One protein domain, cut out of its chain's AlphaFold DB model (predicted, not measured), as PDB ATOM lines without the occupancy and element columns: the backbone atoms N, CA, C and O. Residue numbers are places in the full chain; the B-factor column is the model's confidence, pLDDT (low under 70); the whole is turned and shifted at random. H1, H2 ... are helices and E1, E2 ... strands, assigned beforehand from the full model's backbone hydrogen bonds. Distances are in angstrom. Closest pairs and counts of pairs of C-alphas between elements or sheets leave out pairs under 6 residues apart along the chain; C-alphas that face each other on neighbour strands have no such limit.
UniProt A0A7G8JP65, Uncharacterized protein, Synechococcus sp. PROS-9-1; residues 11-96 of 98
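Overview. This is residues 11 to 96 of the 98 residues of an uncharacterized protein of Synechococcus sp. PROS-9-1 (UniProt A0A7G8JP65). A strongly twisted sheet of five strands, curled like part of a barrel, wraps round one helix, H2, which lies near the middle of the whole. The long hairpin of E4 and E5 runs along the longest axis, with the short helix H1 near one end of it and the small helix H3 beyond the other. The printed part has 86 residues, with three named helices and five named strands in the order E1 H1 H2 E2 E3 E4 E5 H3. The sheet runs E1 - E5 - E4 - E3 - E2, all antiparallel, and the class is mixed, helices and strands. The whole is compact, with a radius of gyration of the C-alphas of 12.8 A and spans of 38 by 26 by 21 A.

Arrangement. E1, residues 11 to 13, is an edge strand and the antiparallel neighbour of E5, residues 80 to 89, with N 82 and O 12 at 2.8 A. H1, residues 14 to 20, is on the sheet at a height over the sheet of 5.1 A; it lies only just over E1, with 3 of its 7 C-alphas falling on that strand, and runs across it at 82 degrees on the local plane. H2, residues 31 to 43, is on one face of the sheet, in two layers, a helix over one face of a sheet. H1 and H2 are close but not clearly touching, the closest C-alphas, of Val 17 and Val 37, being 7.6 A apart. E2, residues 53 to 55, is the other edge strand, and its closest C-alphas with H2 are those of Ile 55 and Gln 32, 6.1 A apart. E3, residues 60 to 63, comes nearer to H2, with the C-alphas of Ala 61 and Leu 35 at 5.4 A. E2, E3, E4, residues 66 to 74, and E5 form a meander, each strand the antiparallel neighbour of the one before. Among the N and O pairs within hydrogen-bond range are N 54 and O 62 at 2.9 A, N 66 and O 63 at 2.9 A, and N 83 and O 71 at 2.8 A. H3, residues 91 to 95, only grazes the sheet with residues 91 to 94, and H3 and H2 are apart. In H1 and H3 every O i to N i+4 pair is within hydrogen-bond range; in H2, 8 of 9 are.

Along the chain. E1 begins at C-alpha 11, at (169.746, 139.788, 230.610). H1 measures 10.1 A and H2 18.7 A, from C-alpha 31 at (171.365, 157.396, 232.087). E4 measures 23.1 A and bends by 52 degrees at residue 71, and E5 measures 27.3 A. H3 ends at C-alpha 95, at (194.330, 151.214, 238.385).

Size, cuts and confidence. The two C-alphas farthest apart, of Gly 78 and Ala 95, are 39.7 A apart. The printed part has no cut and no long link. The mean pLDDT of the printed part is 94.9, and no printed residue is under 70.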
ATOM      1  N   SER A  11     170.948 139.248 231.224       96.12
ATOM      2  CA  SER A  11     169.746 139.788 230.610       96.12
ATOM      3  C   SER A  11     168.641 139.904 231.646       96.12
ATOM      4  O   SER A  11     168.621 139.135 232.605       96.12
ATOM      5  N   ILE A  12     167.724 140.839 231.436       96.25
ATOM      6  CA  ILE A  12     166.526 141.020 232.257       96.25
ATOM      7  C   ILE A  12     165.347 141.323 231.339       96.25
ATOM      8  O   ILE A  12     165.473 142.170 230.452       96.25
ATOM      9  N   SER A  13     164.223 140.628 231.518       96.44
ATOM     10  CA  SER A  13     163.019 140.916 230.737       96.44
ATOM     11  C   SER A  13     162.468 142.298 231.107       96.44
ATOM     12  O   SER A  13     162.673 142.792 232.220       96.44
ATOM     13  N   MET A  14     161.737 142.949 230.200       94.94
ATOM     14  CA  MET A  14     161.092 144.228 230.531       94.94
ATOM     15  C   MET A  14     160.066 144.085 231.667       94.94
ATOM     16  O   MET A  14     159.833 145.041 232.405       94.94
ATOM     17  N   MET A  15     159.470 142.898 231.826       94.31
ATOM     18  CA  MET A  15     158.562 142.595 232.932       94.31
ATOM     19  C   MET A  15     159.319 142.560 234.264       94.31
ATOM     20  O   MET A  15     158.932 143.264 235.195       94.31
ATOM     21  N   ASP A  16     160.456 141.864 234.313       95.81
ATOM     22  CA  ASP A  16     161.304 141.801 235.506       95.81
ATOM     23  C   ASP A  16     161.860 143.174 235.898       95.81
ATOM     24  O   ASP A  16     161.990 143.458 237.089       95.81
ATOM     25  N   VAL A  17     162.159 144.052 234.928       96.38
ATOM     26  CA  VAL A  17     162.542 145.445 235.221       96.38
ATOM     27  C   VAL A  17     161.428 146.142 235.997       96.38
ATOM     28  O   VAL A  17     161.693 146.717 237.046       96.38
ATOM     29  N   ARG A  18     160.175 146.053 235.539       95.19
ATOM     30  CA  ARG A  18     159.042 146.706 236.220       95.19
ATOM     31  C   ARG A  18     158.770 146.119 237.603       95.19
ATOM     32  O   ARG A  18     158.369 146.854 238.503       95.19
ATOM     33  N   GLU A  19     158.969 144.814 237.768       95.88
ATOM     34  CA  GLU A  19     158.730 144.118 239.036       95.88
ATOM     35  C   GLU A  19     159.818 144.399 240.078       95.88
ATOM     36  O   GLU A  19     159.512 144.606 241.254       95.88
ATOM     37  N   ASN A  20     161.085 144.432 239.658       97.12
ATOM     38  CA  ASN A  20     162.227 144.521 240.569       97.12
ATOM     39  C   ASN A  20     162.797 145.941 240.710       97.12
ATOM     40  O   ASN A  20     163.453 146.237 241.710       97.12
ATOM     41  N   LEU A  21     162.550 146.816 239.733       97.12
ATOM     42  CA  LEU A  21     163.039 148.196 239.670       97.12
ATOM     43  C   LEU A  21     161.854 149.147 239.404       97.12
ATOM     44  O   LEU A  21     161.736 149.709 238.318       97.12
ATOM     45  N   PRO A  22     160.962 149.369 240.391       92.62
ATOM     46  CA  PRO A  22     159.683 150.064 240.183       92.62
ATOM     47  C   PRO A  22     159.809 151.545 239.786       92.62
ATOM     48  O   PRO A  22     158.816 152.167 239.414       92.62
ATOM     49  N   PHE A  23     161.007 152.126 239.889       94.50
ATOM     50  CA  PHE A  23     161.301 153.503 239.479       94.50
ATOM     51  C   PHE A  23     161.954 153.597 238.093       94.50
ATOM     52  O   PHE A  23     162.148 154.705 237.600       94.50
ATOM     53  N   VAL A  24     162.259 152.456 237.466       97.06
ATOM     54  CA  VAL A  24     162.835 152.381 236.123       97.06
ATOM     55  C   VAL A  24     161.723 152.150 235.106       97.06
ATOM     56  O   VAL A  24     160.983 151.169 235.179       97.06
ATOM     57  N   ASP A  25     161.632 153.042 234.120       96.06
ATOM     58  CA  ASP A  25     160.771 152.856 232.955       96.06
ATOM     59  C   ASP A  25     161.566 152.188 231.815       96.06
ATOM     60  O   ASP A  25     162.393 152.858 231.186       96.06
ATOM     61  N   PRO A  26     161.344 150.891 231.512       95.00
ATOM     62  CA  PRO A  26     162.092 150.190 230.467       95.00
ATOM     63  C   PRO A  26     161.870 150.779 229.066       95.00
ATOM     64  O   PRO A  26     162.690 150.559 228.179       95.00
ATOM     65  N   GLU A  27     160.803 151.550 228.845       94.62
ATOM     66  CA  GLU A  27     160.526 152.178 227.547       94.62
ATOM     67  C   GLU A  27     161.248 153.526 227.385       94.62
ATOM     68  O   GLU A  27     161.382 154.032 226.268       94.62
ATOM     69  N   ASN A  28     161.732 154.120 228.481       95.62
ATOM     70  CA  ASN A  28     162.355 155.440 228.477       95.62
ATOM     71  C   ASN A  28     163.439 155.575 229.555       95.62
ATOM     72  O   ASN A  28     163.350 156.406 230.461       95.62
ATOM     73  N   LEU A  29     164.507 154.791 229.407       97.00
ATOM     74  CA  LEU A  29     165.640 154.826 230.325       97.00
ATOM     75  C   LEU A  29     166.319 156.207 230.364       97.00
ATOM     76  O   LEU A  29     166.695 156.807 229.343       97.00
ATOM     77  N   SER A  30     166.544 156.690 231.580       98.12
ATOM     78  CA  SER A  30     167.546 157.703 231.880       98.12
ATOM     79  C   SER A  30     168.942 157.072 231.955       98.12
ATOM     80  O   SER A  30     169.103 155.861 232.100       98.12
ATOM     81  N   SER A  31     169.994 157.894 231.903       98.25
ATOM     82  CA  SER A  31     171.365 157.396 232.087       98.25
ATOM     83  C   SER A  31     171.588 156.767 233.473       98.25
ATOM     84  O   SER A  31     172.468 155.925 233.628       98.25
ATOM     85  N   GLN A  32     170.811 157.183 234.482       98.31
ATOM     86  CA  GLN A  32     170.846 156.595 235.822       98.31
ATOM     87  C   GLN A  32     170.220 155.196 235.818       98.31
ATOM     88  O   GLN A  32     170.800 154.278 236.393       98.31
ATOM     89  N   ASP A  33     169.100 155.025 235.116       98.38
ATOM     90  CA  ASP A  33     168.381 153.749 235.046       98.38
ATOM     91  C   ASP A  33     169.232 152.661 234.387       98.38
ATOM     92  O   ASP A  33     169.260 151.526 234.853       98.38
ATOM     93  N   VAL A  34     170.003 153.009 233.349       98.38
ATOM     94  CA  VAL A  34     170.954 152.080 232.715       98.38
ATOM     95  C   VAL A  34     171.942 151.518 233.736       98.38
ATOM     96  O   VAL A  34     172.169 150.309 233.790       98.38
ATOM     97  N   LEU A  35     172.537 152.393 234.551       98.56
ATOM     98  CA  LEU A  35     173.470 151.979 235.593       98.56
ATOM     99  C   LEU A  35     172.764 151.132 236.660       98.56
ATOM    100  O   LEU A  35     173.315 150.125 237.102       98.56
ATOM    101  N   GLU A  36     171.556 151.519 237.062       98.25
ATOM    102  CA  GLU A  36     170.777 150.795 238.065       98.25
ATOM    103  C   GLU A  36     170.433 149.372 237.609       98.25
ATOM    104  O   GLU A  36     170.661 148.425 238.364       98.25
ATOM    105  N   VAL A  37     169.999 149.198 236.357       98.38
ATOM    106  CA  VAL A  37     169.727 147.881 235.761       98.38
ATOM    107  C   VAL A  37     170.992 147.019 235.718       98.38
ATOM    108  O   VAL A  37     170.961 145.855 236.121       98.38
ATOM    109  N   LEU A  38     172.128 147.577 235.284       98.25
ATOM    110  CA  LEU A  38     173.401 146.849 235.247       98.25
ATOM    111  C   LEU A  38     173.844 146.403 236.648       98.25
ATOM    112  O   LEU A  38     174.204 145.244 236.848       98.25
ATOM    113  N   LEU A  39     173.782 147.301 237.635       98.12
ATOM    114  CA  LEU A  39     174.137 146.973 239.016       98.12
ATOM    115  C   LEU A  39     173.174 145.951 239.623       98.12
ATOM    116  O   LEU A  39     173.624 145.076 240.362       98.12
ATOM    117  N   HIS A  40     171.878 146.039 239.320       98.12
ATOM    118  CA  HIS A  40     170.890 145.049 239.740       98.12
ATOM    119  C   HIS A  40     171.263 143.655 239.226       98.12
ATOM    120  O   HIS A  40     171.412 142.734 240.027       98.12
ATOM    121  N   LEU A  41     171.514 143.526 237.920       97.56
ATOM    122  CA  LEU A  41     171.925 142.271 237.286       97.56
ATOM    123  C   LEU A  41     173.214 141.705 237.887       97.56
ATOM    124  O   LEU A  41     173.283 140.527 238.237       97.56
ATOM    125  N   PHE A  42     174.247 142.533 238.037       97.38
ATOM    126  CA  PHE A  42     175.536 142.051 238.527       97.38
ATOM    127  C   PHE A  42     175.496 141.663 240.005       97.38
ATOM    128  O   PHE A  42     176.106 140.668 240.383       97.38
ATOM    129  N   ARG A  43     174.723 142.367 240.843       96.50
ATOM    130  CA  ARG A  43     174.569 142.028 242.271       96.50
ATOM    131  C   ARG A  43     173.884 140.684 242.514       96.50
ATOM    132  O   ARG A  43     174.074 140.112 243.582       96.50
ATOM    133  N   GLN A  44     173.129 140.167 241.545       95.56
ATOM    134  CA  GLN A  44     172.542 138.826 241.630       95.56
ATOM    135  C   GLN A  44     173.562 137.707 241.381       95.56
ATOM    136  O   GLN A  44     173.325 136.556 241.749       95.56
ATOM    137  N   LYS A  45     174.705 138.017 240.761       95.06
ATOM    138  CA  LYS A  45     175.700 137.015 240.388       95.06
ATOM    139  C   LYS A  45     176.662 136.702 241.543       95.06
ATOM    140  O   LYS A  45     177.258 137.619 242.117       95.06
ATOM    141  N   PRO A  46     176.884 135.412 241.864       93.75
ATOM    142  CA  PRO A  46     177.843 135.015 242.887       93.75
ATOM    143  C   PRO A  46     179.242 135.566 242.608       93.75
ATOM    144  O   PRO A  46     179.764 135.443 241.503       93.75
ATOM    145  N   GLY A  47     179.865 136.157 243.627       92.50
ATOM    146  CA  GLY A  47     181.223 136.695 243.527       92.50
ATOM    147  C   GLY A  47     181.322 138.099 242.928       92.50
ATOM    148  O   GLY A  47     182.435 138.619 242.841       92.50
ATOM    149  N   PHE A  48     180.205 138.742 242.565       94.81
ATOM    150  CA  PHE A  48     180.241 140.147 242.169       94.81
ATOM    151  C   PHE A  48     180.647 141.032 243.349       94.81
ATOM    152  O   PHE A  48     180.075 140.958 244.438       94.81
ATOM    153  N   VAL A  49     181.622 141.905 243.109       93.56
ATOM    154  CA  VAL A  49     182.037 142.951 244.042       93.56
ATOM    155  C   VAL A  49     182.062 144.264 243.277       93.56
ATOM    156  O   VAL A  49     182.772 144.384 242.279       93.56
ATOM    157  N   ASP A  50     181.293 145.239 243.748       94.44
ATOM    158  CA  ASP A  50     181.268 146.592 243.198       94.44
ATOM    159  C   ASP A  50     182.498 147.370 243.690       94.44
ATOM    160  O   ASP A  50     182.597 147.721 244.865       94.44
ATOM    161  N   ARG A  51     183.464 147.587 242.793       93.12
ATOM    162  CA  ARG A  51     184.728 148.307 243.043       93.12
ATOM    163  C   ARG A  51     184.718 149.732 242.487       93.12
ATOM    164  O   ARG A  51     185.737 150.423 242.553       93.12
ATOM    165  N   GLY A  52     183.593 150.162 241.921       94.75
ATOM    166  CA  GLY A  52     183.415 151.481 241.329       94.75
ATOM    167  C   GLY A  52     182.549 151.439 240.077       94.75
ATOM    168  O   GLY A  52     182.697 150.559 239.227       94.75
ATOM    169  N   HIS A  53     181.674 152.430 239.942       96.75
ATOM    170  CA  HIS A  53     180.772 152.571 238.810       96.75
ATOM    171  C   HIS A  53     180.474 154.041 238.518       96.75
ATOM    172  O   HIS A  53     180.533 154.887 239.411       96.75
ATOM    173  N   GLU A  54     180.145 154.346 237.265       97.25
ATOM    174  CA  GLU A  54     179.833 155.706 236.822       97.25
ATOM    175  C   GLU A  54     178.735 155.706 235.757       97.25
ATOM    176  O   GLU A  54     178.719 154.875 234.844       97.25
ATOM    177  N   ILE A  55     177.849 156.696 235.853       98.12
ATOM    178  CA  ILE A  55     176.870 157.027 234.814       98.12
ATOM    179  C   ILE A  55     177.623 157.451 233.546       98.12
ATOM    180  O   ILE A  55     178.613 158.178 233.636       98.12
ATOM    181  N   ASN A  56     177.139 157.047 232.366       97.75
ATOM    182  CA  ASN A  56     177.694 157.514 231.091       97.75
ATOM    183  C   ASN A  56     176.624 158.151 230.189       97.75
ATOM    184  O   ASN A  56     176.631 159.363 229.988       97.75
ATOM    185  N   ASN A  57     175.686 157.366 229.654       97.56
ATOM    186  CA  ASN A  57     174.611 157.878 228.793       97.56
ATOM    187  C   ASN A  57     173.377 156.957 228.812       97.56
ATOM    188  O   ASN A  57     173.322 156.012 229.590       97.56
ATOM    189  N   LYS A  58     172.393 157.228 227.943       96.56
ATOM    190  CA  LYS A  58     171.126 156.481 227.855       96.56
ATOM    191  C   LYS A  58     171.245 155.014 227.421       96.56
ATOM    192  O   LYS A  58     170.244 154.314 227.420       96.56
ATOM    193  N   GLU A  59     172.434 154.549 227.054       97.12
ATOM    194  CA  GLU A  59     172.654 153.169 226.609       97.12
ATOM    195  C   GLU A  59     173.784 152.472 227.366       97.12
ATOM    196  O   GLU A  59     173.912 151.252 227.290       97.12
ATOM    197  N   THR A  60     174.649 153.222 228.055       98.44
ATOM    198  CA  THR A  60     175.895 152.686 228.608       98.44
ATOM    199  C   THR A  60     176.200 153.207 230.005       98.44
ATOM    200  O   THR A  60     175.826 154.327 230.362       98.44
ATOM    201  N   ALA A  61     176.951 152.416 230.769       98.56
ATOM    202  CA  ALA A  61     177.523 152.811 232.053       98.56
ATOM    203  C   ALA A  61     178.844 152.075 232.322       98.56
ATOM    204  O   ALA A  61     179.122 151.023 231.739       98.56
ATOM    205  N   TRP A  62     179.655 152.637 233.217       97.75
ATOM    206  CA  TRP A  62     180.887 152.009 233.681       97.75
ATOM    207  C   TRP A  62     180.628 151.217 234.958       97.75
ATOM    208  O   TRP A  62     180.054 151.761 235.898       97.75
ATOM    209  N   VAL A  63     181.113 149.977 235.025       97.06
ATOM    210  CA  VAL A  63     181.164 149.181 236.264       97.06
ATOM    211  C   VAL A  63     182.497 148.439 236.312       97.06
ATOM    212  O   VAL A  63     182.924 147.858 235.320       97.06
ATOM    213  N   ASN A  64     183.198 148.478 237.444       95.38
ATOM    214  CA  ASN A  64     184.482 147.799 237.648       95.38
ATOM    215  C   ASN A  64     185.515 148.068 236.534       95.38
ATOM    216  O   ASN A  64     186.271 147.178 236.161       95.38
ATOM    217  N   ALA A  65     185.539 149.303 236.014       94.62
ATOM    218  CA  ALA A  65     186.378 149.758 234.898       94.62
ATOM    219  C   ALA A  65     186.069 149.165 233.505       94.62
ATOM    220  O   ALA A  65     186.794 149.453 232.547       94.62
ATOM    221  N   PHE A  66     184.973 148.422 233.363       95.81
ATOM    222  CA  PHE A  66     184.417 147.992 232.080       95.81
ATOM    223  C   PHE A  66     183.278 148.915 231.652       95.81
ATOM    224  O   PHE A  66     182.524 149.414 232.489       95.81
ATOM    225  N   LEU A  67     183.170 149.148 230.345       97.56
ATOM    226  CA  LEU A  67     182.069 149.878 229.734       97.56
ATOM    227  C   LEU A  67     181.045 148.875 229.211       97.56
ATOM    228  O   LEU A  67     181.343 148.076 228.317       97.56
ATOM    229  N   PHE A  68     179.837 148.956 229.752       98.25
ATOM    230  CA  PHE A  68     178.724 148.104 229.368       98.25
ATOM    231  C   PHE A  68     177.711 148.889 228.555       98.25
ATOM    232  O   PHE A  68     177.454 150.058 228.846       98.25
ATOM    233  N   ARG A  69     177.114 148.224 227.569       98.25
ATOM    234  CA  ARG A  69     175.904 148.661 226.880       98.25
ATOM    235  C   ARG A  69     174.735 147.792 227.325       98.25
ATOM    236  O   ARG A  69     174.838 146.566 227.314       98.25
ATOM    237  N   LEU A  70     173.626 148.434 227.669       96.94
ATOM    238  CA  LEU A  70     172.341 147.791 227.891       96.94
ATOM    239  C   LEU A  70     171.535 147.908 226.592       96.94
ATOM    240  O   LEU A  70     171.046 148.985 226.258       96.94
ATOM    241  N   LYS A  71     171.471 146.826 225.811       95.00
ATOM    242  CA  LYS A  71     170.794 146.829 224.505       95.00
ATOM    243  C   LYS A  71     169.421 146.168 224.596       95.00
ATOM    244  O   LYS A  71     169.308 145.152 225.283       95.00
ATOM    245  N   PRO A  72     168.401 146.680 223.889       94.06
ATOM    246  CA  PRO A  72     167.173 145.924 223.696       94.06
ATOM    247  C   PRO A  72     167.487 144.635 222.926       94.06
ATOM    248  O   PRO A  72     168.345 144.606 222.036       94.06
ATOM    249  N   GLY A  73     166.806 143.561 223.287       93.38
ATOM    250  CA  GLY A  73     166.979 142.240 222.717       93.38
ATOM    251  C   GLY A  73     165.821 141.328 223.092       93.38
ATOM    252  O   GLY A  73     164.786 141.779 223.576       93.38
ATOM    253  N   ILE A  74     166.019 140.040 222.848       90.31
ATOM    254  CA  ILE A  74     165.066 138.988 223.177       90.31
ATOM    255  C   ILE A  74     165.775 137.996 224.098       90.31
ATOM    256  O   ILE A  74     166.926 137.637 223.827       90.31
ATOM    257  N   ASP A  75     165.126 137.602 225.191       84.81
ATOM    258  CA  ASP A  75     165.664 136.601 226.113       84.81
ATOM    259  C   ASP A  75     165.447 135.158 225.616       84.81
ATOM    260  O   ASP A  75     165.016 134.902 224.489       84.81
ATOM    261  N   HIS A  76     165.807 134.190 226.456       81.19
ATOM    262  CA  HIS A  76     165.714 132.768 226.138       81.19
ATOM    263  C   HIS A  76     164.271 132.254 226.005       81.19
ATOM    264  O   HIS A  76     164.071 131.221 225.363       81.19
ATOM    265  N   ASP A  77     163.291 132.982 226.543       84.31
ATOM    266  CA  ASP A  77     161.865 132.658 226.473       84.31
ATOM    267  C   ASP A  77     161.155 133.373 225.309       84.31
ATOM    268  O   ASP A  77     159.959 133.174 225.082       84.31
ATOM    269  N   GLY A  78     161.882 134.175 224.525       87.38
ATOM    270  CA  GLY A  78     161.321 134.917 223.400       87.38
ATOM    271  C   GLY A  78     160.681 136.251 223.792       87.38
ATOM    272  O   GLY A  78     159.967 136.831 222.971       87.38
ATOM    273  N   MET A  79     160.926 136.742 225.010       90.50
ATOM    274  CA  MET A  79     160.358 137.988 225.525       90.50
ATOM    275  C   MET A  79     161.291 139.179 225.303       90.50
ATOM    276  O   MET A  79     162.514 139.039 225.253       90.50
ATOM    277  N   GLU A  80     160.704 140.374 225.187       95.44
ATOM    278  CA  GLU A  80     161.467 141.620 225.133       95.44
ATOM    279  C   GLU A  80     162.279 141.809 226.415       95.44
ATOM    280  O   GLU A  80     161.759 141.765 227.536       95.44
ATOM    281  N   ALA A  81     163.574 142.039 226.235       96.81
ATOM    282  CA  ALA A  81     164.533 142.088 227.319       96.81
ATOM    283  C   ALA A  81     165.622 143.120 227.050       96.81
ATOM    284  O   ALA A  81     165.866 143.540 225.917       96.81
ATOM    285  N   PHE A  82     166.337 143.477 228.107       97.38
ATOM    286  CA  PHE A  82     167.654 144.065 227.983       97.38
ATOM    287  C   PHE A  82     168.724 142.989 228.058       97.38
ATOM    288  O   PHE A  82     168.669 142.107 228.912       97.38
ATOM    289  N   VAL A  83     169.729 143.098 227.194       96.50
ATOM    290  CA  VAL A  83     170.911 142.235 227.173       96.50
ATOM    291  C   VAL A  83     172.142 143.086 227.453       96.50
ATOM    292  O   VAL A  83     172.308 144.171 226.893       96.50
ATOM    293  N   VAL A  84     173.021 142.591 228.319       96.75
ATOM    294  CA  VAL A  84     174.285 143.249 228.647       96.75
ATOM    295  C   VAL A  84     175.338 142.906 227.601       96.75
ATOM    296  O   VAL A  84     175.562 141.744 227.266       96.75
ATOM    297  N   GLU A  85     176.020 143.930 227.106       96.44
ATOM    298  CA  GLU A  85     177.146 143.810 226.189       96.44
ATOM    299  C   GLU A  85     178.364 144.541 226.756       96.44
ATOM    300  O   GLU A  85     178.282 145.712 227.124       96.44
ATOM    301  N   VAL A  86     179.513 143.865 226.808       95.88
ATOM    302  CA  VAL A  86     180.795 144.505 227.133       95.88
ATOM    303  C   VAL A  86     181.335 145.150 225.864       95.88
ATOM    304  O   VAL A  86     181.625 144.447 224.898       95.88
ATOM    305  N   ILE A  87     181.487 146.474 225.859       96.25
ATOM    306  CA  ILE A  87     181.947 147.220 224.674       96.25
ATOM    307  C   ILE A  87     183.312 147.886 224.866       96.25
ATOM    308  O   ILE A  87     183.840 148.491 223.934       96.25
ATOM    309  N   GLY A  88     183.901 147.785 226.059       94.00
ATOM    310  CA  GLY A  88     185.250 148.274 226.316       94.00
ATOM    311  C   GLY A  88     185.689 148.118 227.767       94.00
ATOM    312  O   GLY A  88     184.925 147.698 228.634       94.00
ATOM    313  N   SER A  89     186.935 148.494 228.030       93.69
ATOM    314  CA  SER A  89     187.513 148.606 229.368       93.69
ATOM    315  C   SER A  89     188.515 149.761 229.406       93.69
ATOM    316  O   SER A  89     188.938 150.269 228.365       93.69
ATOM    317  N   SER A  90     188.877 150.216 230.604       91.88
ATOM    318  CA  SER A  90     189.882 151.265 230.791       91.88
ATOM    319  C   SER A  90     190.927 150.836 231.811       91.88
ATOM    320  O   SER A  90     190.617 150.593 232.978       91.88
ATOM    321  N   VAL A  91     192.185 150.793 231.370       87.44
ATOM    322  CA  VAL A  91     193.340 150.489 232.226       87.44
ATOM    323  C   VAL A  91     193.505 151.538 233.324       87.44
ATOM    324  O   VAL A  91     193.723 151.179 234.479       87.44
ATOM    325  N   ASP A  92     193.312 152.817 233.000       87.81
ATOM    326  CA  ASP A  92     193.397 153.903 233.981       87.81
ATOM    327  C   ASP A  92     192.334 153.765 235.074       87.81
ATOM    328  O   ASP A  92     192.614 153.947 236.258       87.81
ATOM    329  N   ARG A  93     191.105 153.386 234.703       88.94
ATOM    330  CA  ARG A  93     190.042 153.116 235.678       88.94
ATOM    331  C   ARG A  93     190.356 151.880 236.518       88.94
ATOM    332  O   ARG A  93     190.146 151.922 237.725       88.94
ATOM    333  N   MET A  94     190.904 150.821 235.913       87.12
ATOM    334  CA  MET A  94     191.313 149.605 236.630       87.12
ATOM    335  C   MET A  94     192.359 149.899 237.709       87.12
ATOM    336  O   MET A  94     192.271 149.353 238.806       87.12
ATOM    337  N   ALA A  95     193.307 150.796 237.426       85.75
ATOM    338  CA  ALA A  95     194.330 151.214 238.385       85.75
ATOM    339  C   ALA A  95     193.763 151.968 239.604       85.75
ATOM    340  O   ALA A  95     194.424 152.038 240.638       85.75
ATOM    341  N   ASN A  96     192.549 152.518 239.494       84.19
ATOM    342  CA  ASN A  96     191.876 153.287 240.542       84.19
ATOM    343  C   ASN A  96     190.788 152.497 241.293       84.19
ATOM    344  O   ASN A  96     190.137 153.058 242.178       84.19
TER     345      ASN A  96